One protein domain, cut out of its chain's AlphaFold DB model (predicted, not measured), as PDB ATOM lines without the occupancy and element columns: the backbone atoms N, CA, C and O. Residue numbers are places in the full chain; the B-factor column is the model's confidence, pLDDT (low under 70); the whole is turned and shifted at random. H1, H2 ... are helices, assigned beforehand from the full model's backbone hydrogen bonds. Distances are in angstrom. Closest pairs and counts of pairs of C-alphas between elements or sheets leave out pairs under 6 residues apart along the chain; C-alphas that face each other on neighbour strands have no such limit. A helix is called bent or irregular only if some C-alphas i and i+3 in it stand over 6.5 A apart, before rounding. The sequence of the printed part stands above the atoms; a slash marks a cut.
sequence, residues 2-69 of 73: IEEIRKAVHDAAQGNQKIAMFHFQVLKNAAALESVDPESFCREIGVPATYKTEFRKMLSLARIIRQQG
ATOM      1  N   ILE A   2      40.753 -55.972  30.312       93.94
ATOM      2  CA  ILE A   2      39.370 -55.458  30.234       93.94
ATOM      3  C   ILE A   2      38.741 -55.285  31.627       93.94
ATOM      4  O   ILE A   2      38.108 -54.266  31.871       93.94
ATOM      5  N   GLU A   3      39.001 -56.208  32.560       96.50
ATOM      6  CA  GLU A   3      38.628 -56.070  33.980       96.50
ATOM      7  C   GLU A   3      39.126 -54.752  34.599       96.50
ATOM      8  O   GLU A   3      38.340 -53.988  35.148       96.50
ATOM      9  N   GLU A   4      40.420 -54.451  34.452       96.94
ATOM     10  CA  GLU A   4      41.038 -53.226  34.984       96.94
ATOM     11  C   GLU A   4      40.443 -51.967  34.348       96.94
ATOM     12  O   GLU A   4      40.188 -50.975  35.031       96.94
ATOM     13  N   ILE A   5      40.169 -52.015  33.040       97.50
ATOM     14  CA  ILE A   5      39.488 -50.931  32.328       97.50
ATOM     15  C   ILE A   5      38.070 -50.747  32.882       97.50
ATOM     16  O   ILE A   5      37.682 -49.616  33.178       97.50
ATOM     17  N   ARG A   6      37.309 -51.834  33.069       97.50
ATOM     18  CA  ARG A   6      35.965 -51.784  33.661       97.50
ATOM     19  C   ARG A   6      36.000 -51.170  35.049       97.50
ATOM     20  O   ARG A   6      35.212 -50.265  35.313       97.50
ATOM     21  N   LYS A   7      36.905 -51.632  35.908       97.69
ATOM     22  CA  LYS A   7      37.056 -51.107  37.264       97.69
ATOM     23  C   LYS A   7      37.349 -49.606  37.243       97.69
ATOM     24  O   LYS A   7      36.612 -48.843  37.853       97.69
ATOM     25  N   ALA A   8      38.326 -49.162  36.451       97.56
ATOM     26  CA  ALA A   8      38.665 -47.743  36.344       97.56
ATOM     27  C   ALA A   8      37.488 -46.883  35.843       97.56
ATOM     28  O   ALA A   8      37.222 -45.811  36.385       97.56
ATOM     29  N   VAL A   9      36.764 -47.350  34.821       97.38
ATOM     30  CA  VAL A   9      35.580 -46.658  34.281       97.38
ATOM     31  C   VAL A   9      34.452 -46.597  35.311       97.38
ATOM     32  O   VAL A   9      33.787 -45.567  35.428       97.38
ATOM     33  N   HIS A  10      34.236 -47.679  36.058       96.88
ATOM     34  CA  HIS A  10      33.243 -47.738  37.123       96.88
ATOM     35  C   HIS A  10      33.585 -46.781  38.273       96.88
ATOM     36  O   HIS A  10      32.734 -45.991  38.678       96.88
ATOM     37  N   ASP A  11      34.831 -46.781  38.744       97.00
ATOM     38  CA  ASP A  11      35.280 -45.926  39.849       97.00
ATOM     39  C   ASP A  11      35.180 -44.436  39.477       97.00
ATOM     40  O   ASP A  11      34.704 -43.615  40.263       97.00
ATOM     41  N   ALA A  12      35.507 -44.086  38.228       96.94
ATOM     42  CA  ALA A  12      35.366 -42.726  37.705       96.94
ATOM     43  C   ALA A  12      33.905 -42.249  37.588       96.94
ATOM     44  O   ALA A  12      33.655 -41.047  37.438       96.94
ATOM     45  N   ALA A  13      32.919 -43.152  37.655       93.25
ATOM     46  CA  ALA A  13      31.510 -42.772  37.609       93.25
ATOM     47  C   ALA A  13      31.091 -41.932  38.820       93.25
ATOM     48  O   ALA A  13      30.276 -41.027  38.659       93.25
ATOM     49  N   GLN A  14      31.705 -42.156  39.988       91.44
ATOM     50  CA  GLN A  14      31.425 -41.387  41.209       91.44
ATOM     51  C   GLN A  14      31.756 -39.893  41.054       91.44
ATOM     52  O   GLN A  14      31.148 -39.051  41.705       91.44
ATOM     53  N   GLY A  15      32.692 -39.556  40.161       93.75
ATOM     54  CA  GLY A  15      33.105 -38.180  39.876       93.75
ATOM     55  C   GLY A  15      32.488 -37.572  38.614       93.75
ATOM     56  O   GLY A  15      33.015 -36.577  38.128       93.75
ATOM     57  N   ASN A  16      31.441 -38.171  38.027       93.19
ATOM     58  CA  ASN A  16      30.901 -37.796  36.707       93.19
ATOM     59  C   ASN A  16      31.928 -37.892  35.556       93.19
ATOM     60  O   ASN A  16      31.772 -37.267  34.509       93.19
ATOM     61  N   GLN A  17      32.975 -38.705  35.721       96.88
ATOM     62  CA  GLN A  17      34.076 -38.847  34.764       96.88
ATOM     63  C   GLN A  17      34.027 -40.166  33.986       96.88
ATOM     64  O   GLN A  17      34.959 -40.473  33.248       96.88
ATOM     65  N   LYS A  18      32.940 -40.947  34.100       96.31
ATOM     66  CA  LYS A  18      32.810 -42.286  33.490       96.31
ATOM     67  C   LYS A  18      33.202 -42.312  32.009       96.31
ATOM     68  O   LYS A  18      34.011 -43.137  31.597       96.31
ATOM     69  N   ILE A  19      32.644 -41.400  31.211       96.88
ATOM     70  CA  ILE A  19      32.880 -41.361  29.759       96.88
ATOM     71  C   ILE A  19      34.282 -40.845  29.422       96.88
ATOM     72  O   ILE A  19      34.944 -41.402  28.549       96.88
ATOM     73  N   ALA A  20      34.773 -39.842  30.153       97.44
ATOM     74  CA  ALA A  20      36.142 -39.356  29.995       97.44
ATOM     75  C   ALA A  20      37.165 -40.463  30.305       97.44
ATOM     76  O   ALA A  20      38.091 -40.691  29.528       97.44
ATOM     77  N   MET A  21      36.947 -41.212  31.388       97.75
ATOM     78  CA  MET A  21      37.773 -42.361  31.754       97.75
ATOM     79  C   MET A  21      37.667 -43.483  30.722       97.75
ATOM     80  O   MET A  21      38.681 -44.073  30.364       97.75
ATOM     81  N   PHE A  22      36.478 -43.751  30.177       98.00
ATOM     82  CA  PHE A  22      36.318 -44.694  29.069       98.00
ATOM     83  C   PHE A  22      37.178 -44.291  27.863       98.00
ATOM     84  O   PHE A  22      37.959 -45.109  27.378       98.00
ATOM     85  N   HIS A  23      37.113 -43.033  27.414       97.94
ATOM     86  CA  HIS A  23      37.944 -42.553  26.305       97.94
ATOM     87  C   HIS A  23      39.438 -42.680  26.609       97.94
ATOM     88  O   HIS A  23      40.193 -43.197  25.782       97.94
ATOM     89  N   PHE A  24      39.852 -42.272  27.809       97.25
ATOM     90  CA  PHE A  24      41.233 -42.382  28.259       97.25
ATOM     91  C   PHE A  24      41.730 -43.832  28.253       97.25
ATOM     92  O   PHE A  24      42.800 -44.109  27.719       97.25
ATOM     93  N   GLN A  25      40.952 -44.776  28.788       97.56
ATOM     94  CA  GLN A  25      41.343 -46.185  28.827       97.56
ATOM     95  C   GLN A  25      41.427 -46.802  27.430       97.56
ATOM     96  O   GLN A  25      42.340 -47.589  27.175       97.56
ATOM     97  N   VAL A  26      40.533 -46.430  26.507       97.88
ATOM     98  CA  VAL A  26      40.628 -46.891  25.113       97.88
ATOM     99  C   VAL A  26      41.887 -46.341  24.444       97.88
ATOM    100  O   VAL A  26      42.599 -47.093  23.787       97.88
ATOM    101  N   LEU A  27      42.209 -45.060  24.648       97.06
ATOM    102  CA  LEU A  27      43.430 -44.441  24.125       97.06
ATOM    103  C   LEU A  27      44.697 -45.091  24.695       97.06
ATOM    104  O   LEU A  27      45.571 -45.516  23.938       97.06
ATOM    105  N   LYS A  28      44.775 -45.208  26.024       95.81
ATOM    106  CA  LYS A  28      45.916 -45.776  26.751       95.81
ATOM    107  C   LYS A  28      46.211 -47.215  26.329       95.81
ATOM    108  O   LYS A  28      47.371 -47.590  26.202       95.81
ATOM    109  N   ASN A  29      45.170 -48.011  26.092       96.38
ATOM    110  CA  ASN A  29      45.294 -49.430  25.751       96.38
ATOM    111  C   ASN A  29      45.083 -49.704  24.251       96.38
ATOM    112  O   ASN A  29      44.878 -50.853  23.866       96.38
ATOM    113  N   ALA A  30      45.137 -48.679  23.391       96.25
ATOM    114  CA  ALA A  30      44.694 -48.781  22.000       96.25
ATOM    115  C   ALA A  30      45.356 -49.923  21.218       96.25
ATOM    116  O   ALA A  30      44.670 -50.617  20.479       96.25
ATOM    117  N   ALA A  31      46.658 -50.159  21.415       93.56
ATOM    118  CA  ALA A  31      47.387 -51.234  20.738       93.56
ATOM    119  C   ALA A  31      46.835 -52.635  21.069       93.56
ATOM    120  O   ALA A  31      46.737 -53.482  20.188       93.56
ATOM    121  N   ALA A  32      46.432 -52.865  22.321       94.94
ATOM    122  CA  ALA A  32      45.855 -54.135  22.763       94.94
ATOM    123  C   ALA A  32      44.364 -54.273  22.405       94.94
ATOM    124  O   ALA A  32      43.807 -55.365  22.469       94.94
ATOM    125  N   LEU A  33      43.714 -53.166  22.041       97.06
ATOM    126  CA  LEU A  33      42.288 -53.101  21.729       97.06
ATOM    127  C   LEU A  33      41.986 -53.152  20.224       97.06
ATOM    128  O   LEU A  33      40.816 -53.216  19.855       97.06
ATOM    129  N   GLU A  34      42.996 -53.143  19.343       94.75
ATOM    130  CA  GLU A  34      42.781 -53.039  17.889       94.75
ATOM    131  C   GLU A  34      41.983 -54.208  17.287       94.75
ATOM    132  O   GLU A  34      41.274 -54.009  16.301       94.75
ATOM    133  N   SER A  35      42.070 -55.402  17.881       94.88
ATOM    134  CA  SER A  35      41.352 -56.607  17.442       94.88
ATOM    135  C   SER A  35      40.090 -56.909  18.256       94.88
ATOM    136  O   SER A  35      39.477 -57.956  18.059       94.88
ATOM    137  N   VAL A  36      39.717 -56.044  19.202       97.12
ATOM    138  CA  VAL A  36      38.563 -56.274  20.079       97.12
ATOM    139  C   VAL A  36      37.283 -55.803  19.393       97.12
ATOM    140  O   VAL A  36      37.230 -54.698  18.849       97.12
ATOM    141  N   ASP A  37      36.229 -56.624  19.446       97.31
ATOM    142  CA  ASP A  37      34.905 -56.231  18.964       97.31
ATOM    143  C   ASP A  37      34.354 -55.053  19.798       97.31
ATOM    144  O   ASP A  37      34.157 -55.196  21.008       97.31
ATOM    145  N   PRO A  38      34.068 -53.887  19.186       97.12
ATOM    146  CA  PRO A  38      33.653 -52.696  19.926       97.12
ATOM    147  C   PRO A  38      32.342 -52.861  20.693       97.12
ATOM    148  O   PRO A  38      32.151 -52.217  21.725       97.12
ATOM    149  N   GLU A  39      31.416 -53.677  20.189       96.81
ATOM    150  CA  GLU A  39      30.120 -53.865  20.833       96.81
ATOM    151  C   GLU A  39      30.246 -54.718  22.095       96.81
ATOM    152  O   GLU A  39      29.749 -54.340  23.159       96.81
ATOM    153  N   SER A  40      30.977 -55.828  21.988       96.56
ATOM    154  CA  SER A  40      31.318 -56.702  23.110       96.56
ATOM    155  C   SER A  40      32.141 -55.963  24.153       96.56
ATOM    156  O   SER A  40      31.779 -55.999  25.326       96.56
ATOM    157  N   PHE A  41      33.138 -55.179  23.723       97.62
ATOM    158  CA  PHE A  41      33.897 -54.308  24.612       97.62
ATOM    159  C   PHE A  41      32.959 -53.416  25.422       97.62
ATOM    160  O   PHE A  41      32.946 -53.519  26.642       97.62
ATOM    161  N   CYS A  42      32.113 -52.605  24.769       97.25
ATOM    162  CA  CYS A  42      31.212 -51.675  25.460       97.25
ATOM    163  C   CYS A  42      30.346 -52.367  26.524       97.25
ATOM    164  O   CYS A  42      30.247 -51.866  27.648       97.25
ATOM    165  N   ARG A  43      29.780 -53.540  26.199       95.69
ATOM    166  CA  ARG A  43      29.019 -54.353  27.159       95.69
ATOM    167  C   ARG A  43      29.866 -54.759  28.362       95.69
ATOM    168  O   ARG A  43      29.437 -54.551  29.493       95.69
ATOM    169  N   GLU A  44      31.064 -55.287  28.129       95.69
ATOM    170  CA  GLU A  44      31.970 -55.753  29.184       95.69
ATOM    171  C   GLU A  44      32.460 -54.630  30.105       95.69
ATOM    172  O   GLU A  44      32.680 -54.882  31.289       95.69
ATOM    173  N   ILE A  45      32.602 -53.392  29.605       95.06
ATOM    174  CA  ILE A  45      32.997 -52.236  30.437       95.06
ATOM    175  C   ILE A  45      31.809 -51.606  31.178       95.06
ATOM    176  O   ILE A  45      31.998 -50.728  32.021       95.06
ATOM    177  N   GLY A  46      30.573 -51.997  30.854       93.44
ATOM    178  CA  GLY A  46      29.369 -51.384  31.412       93.44
ATOM    179  C   GLY A  46      29.090 -49.976  30.870       93.44
ATOM    180  O   GLY A  46      28.614 -49.108  31.613       93.44
ATOM    181  N   VAL A  47      29.397 -49.730  29.590       95.00
ATOM    182  CA  VAL A  47      28.982 -48.526  28.846       95.00
ATOM    183  C   VAL A  47      27.962 -48.893  27.759       95.00
ATOM    184  O   VAL A  47      27.986 -50.014  27.248       95.00
ATOM    185  N   PRO A  48      27.042 -47.986  27.376       95.81
ATOM    186  CA  PRO A  48      26.058 -48.293  26.342       95.81
ATOM    187  C   PRO A  48      26.721 -48.673  25.012       95.81
ATOM    188  O   PRO A  48      27.688 -48.041  24.594       95.81
ATOM    189  N   ALA A  49      26.158 -49.651  24.294       94.31
ATOM    190  CA  ALA A  49      26.675 -50.099  22.995       94.31
ATOM    191  C   ALA A  49      26.714 -48.987  21.923       94.31
ATOM    192  O   ALA A  49      27.424 -49.105  20.923       94.31
ATOM    193  N   THR A  50      25.982 -47.888  22.134       94.50
ATOM    194  CA  THR A  50      26.055 -46.682  21.298       94.50
ATOM    195  C   THR A  50      27.460 -46.075  21.266       94.50
ATOM    196  O   THR A  50      27.825 -45.509  20.242       94.50
ATOM    197  N   TYR A  51      28.284 -46.304  22.299       97.19
ATOM    198  CA  TYR A  51      29.668 -45.822  22.399       97.19
ATOM    199  C   TYR A  51      30.679 -46.586  21.523       97.19
ATOM    200  O   TYR A  51      31.882 -46.309  21.548       97.19
ATOM    201  N   LYS A  52      30.223 -47.545  20.705       97.44
ATOM    202  CA  LYS A  52      31.083 -48.281  19.761       97.44
ATOM    203  C   LYS A  52      31.772 -47.369  18.744       97.44
ATOM    204  O   LYS A  52      32.868 -47.676  18.271       97.44
ATOM    205  N   THR A  53      31.136 -46.258  18.377       97.44
ATOM    206  CA  THR A  53      31.707 -45.283  17.441       97.44
ATOM    207  C   THR A  53      32.841 -44.511  18.108       97.44
ATOM    208  O   THR A  53      33.900 -44.322  17.519       97.44
ATOM    209  N   GLU A  54      32.650 -44.118  19.356       97.50
ATOM    210  CA  GLU A  54      33.588 -43.407  20.210       97.50
ATOM    211  C   GLU A  54      34.806 -44.279  20.499       97.50
ATOM    212  O   GLU A  54      35.931 -43.813  20.360       97.50
ATOM    213  N   PHE A  55      34.595 -45.563  20.793       98.31
ATOM    214  CA  PHE A  55      35.670 -46.549  20.890       98.31
ATOM    215  C   PHE A  55      36.550 -46.546  19.631       98.31
ATOM    216  O   PHE A  55      37.761 -46.338  19.710       98.31
ATOM    217  N   ARG A  56      35.940 -46.697  18.444       98.19
ATOM    218  CA  ARG A  56      36.670 -46.685  17.163       98.19
ATOM    219  C   ARG A  56      37.381 -45.352  16.915       98.19
ATOM    220  O   ARG A  56      38.514 -45.350  16.436       98.19
ATOM    221  N   LYS A  57      36.748 -44.228  17.268       98.25
ATOM    222  CA  LYS A  57      37.356 -42.891  17.188       98.25
ATOM    223  C   LYS A  57      38.589 -42.786  18.081       98.25
ATOM    224  O   LYS A  57      39.589 -42.238  17.638       98.25
ATOM    225  N   MET A  58      38.562 -43.344  19.290       97.94
ATOM    226  CA  MET A  58      39.724 -43.348  20.182       97.94
ATOM    227  C   MET A  58      40.859 -44.228  19.644       97.94
ATOM    228  O   MET A  58      42.011 -43.804  19.672       97.94
ATOM    229  N   LEU A  59      40.565 -45.394  19.056       97.62
ATOM    230  CA  LEU A  59      41.592 -46.194  18.369       97.62
ATOM    231  C   LEU A  59      42.216 -45.437  17.186       97.62
ATOM    232  O   LEU A  59      43.436 -45.441  17.009       97.62
ATOM    233  N   SER A  60      41.389 -44.755  16.389       97.88
ATOM    234  CA  SER A  60      41.854 -43.905  15.288       97.88
ATOM    235  C   SER A  60      42.717 -42.746  15.796       97.88
ATOM    236  O   SER A  60      43.807 -42.525  15.273       97.88
ATOM    237  N   LEU A  61      42.292 -42.071  16.866       97.62
ATOM    238  CA  LEU A  61      43.046 -40.991  17.495       97.62
ATOM    239  C   LEU A  61      44.396 -41.481  18.033       97.62
ATOM    240  O   LEU A  61      45.410 -40.826  17.809       97.62
ATOM    241  N   ALA A  62      44.452 -42.657  18.661       96.69
ATOM    242  CA  ALA A  62      45.711 -43.244  19.115       96.69
ATOM    243  C   ALA A  62      46.688 -43.505  17.954       96.69
ATOM    244  O   ALA A  62      47.893 -43.309  18.110       96.69
ATOM    245  N   ARG A  63      46.192 -43.919  16.779       95.50
ATOM    246  CA  ARG A  63      47.016 -44.075  15.567       95.50
ATOM    247  C   ARG A  63      47.543 -42.729  15.072       95.50
ATOM    248  O   ARG A  63      48.735 -42.633  14.794       95.50
ATOM    249  N   ILE A  64      46.691 -41.702  15.027       97.06
ATOM    250  CA  ILE A  64      47.083 -40.339  14.639       97.06
ATOM    251  C   ILE A  64      48.160 -39.801  15.588       97.06
ATOM    252  O   ILE A  64      49.189 -39.327  15.124       97.06
ATOM    253  N   ILE A  65      47.980 -39.937  16.907       95.62
ATOM    254  CA  ILE A  65      48.967 -39.508  17.914       95.62
ATOM    255  C   ILE A  65      50.340 -40.129  17.628       95.62
ATOM    256  O   ILE A  65      51.334 -39.407  17.559       95.62
ATOM    257  N   ARG A  66      50.393 -41.447  17.377       93.31
ATOM    258  CA  ARG A  66      51.642 -42.149  17.035       93.31
ATOM    259  C   ARG A  66      52.258 -41.647  15.728       93.31
ATOM    260  O   ARG A  66      53.468 -41.461  15.669       93.31
ATOM    261  N   GLN A  67      51.444 -41.423  14.695       95.62
ATOM    262  CA  GLN A  67      51.902 -40.908  13.397       95.62
ATOM    263  C   GLN A  67      52.497 -39.499  13.501       95.62
ATOM    264  O   GLN A  67      53.448 -39.188  12.795       95.62
ATOM    265  N   GLN A  68      51.970 -38.671  14.404       96.31
ATOM    266  CA  GLN A  68      52.475 -37.322  14.677       96.31
ATOM    267  C   GLN A  68      53.711 -37.316  15.598       96.31
ATOM    268  O   GLN A  68      54.195 -36.252  15.972       96.31
ATOM    269  N   GLY A  69      54.213 -38.486  16.015       93.75
ATOM    270  CA  GLY A  69      55.339 -38.602  16.946       93.75
ATOM    271  C   GLY A  69      55.006 -38.228  18.397       93.75
ATOM    272  O   GLY A  69      55.896 -38.222  19.248       93.75
TER     273      GLY A  69
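AT A GLANCE: This is residues 2 to 69 of the 73 residues of an uncharacterized protein of Acidovorax sp. NO-1 (UniProt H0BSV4). What shape does the model show? Four helices are joined in a ring of contacts, H1 on H2, H2 on H5, H5 on H4 and H4 back on H1, and they cross one another more than they run side by side. The short H3 packs on H5, the longest helix, and H1 with H2 makes a helical hairpin. What is it made of, and how large is it? The printed part has 68 residues with five named helices in the order H1, H2, H3, H4, H5 and no named strand, and its class is all helix. It is compact, with a radius of gyration of the C-alphas of 11.5 A and spans of 34 by 23 by 19 A.

HOW THE PARTS SIT: What does the first helix touch? H1, residues 2 to 15, touches H2, residues 18 to 28, closest at the C-alphas of Ala 12 and Lys 18, 4.9 A apart; they form a hairpin, running opposite ways at a steep tilt of 37 degrees, only just steep. H1 also touches H4, residues 38 to 45, the same way at a steep tilt of 65 degrees, with the closest C-alphas, those of Arg 6 and Ile 45, 4.4 A apart. Which helix is the hub? It is H5, residues 49 to 67. With residues 54 to 62 alone it touches H2, the same way at a steep tilt of 39 degrees, and the closest C-alphas, Leu 27 and Met 58, are 5.5 A apart. With residues 49 to 56 alone it touches H4, about perpendicular at 75 degrees, and the closest C-alphas, Pro 38 and Lys 52, are 5.1 A apart. Where are H3 and the pairs that stay apart? H3, residues 30 to 33, touches residues 58 to 62 of H5 alone, with the closest C-alphas, Ala 30 and Leu 59, 5.4 A apart. H1 and H5 are apart, and H2 and H4 are only just apart at 8.4 A. How do the backbones run? In H2 and H4 every O i to N i+4 pair is within hydrogen-bond range, in H1 8 of 10 and in H5 13 of 15, while H3 is too short for such a pair.

IN THESE COORDINATES: Where do the helices begin and end? H1 starts at C-alpha 2, (39.370, -55.458, 30.234), and is 20.8 A long; H2 is 15.1 A, H3 5.0 A and H4 10.5 A. H5 is 28.5 A long and ends at C-alpha 67, (51.902, -40.908, 13.397). Is any helix irregular? H5 is, only just, with C-alphas 50 and 53 7.0 A apart.

THE WHOLE: How far does it reach? The two C-alphas farthest apart, Gln 14 and Gln 67, are 34.5 A apart. Are there cuts, long links or weak places? The printed part has no cut, the four links between helices are tight, and no printed residue is under 70 in pLDDT, with a mean of 96.3 over the printed part.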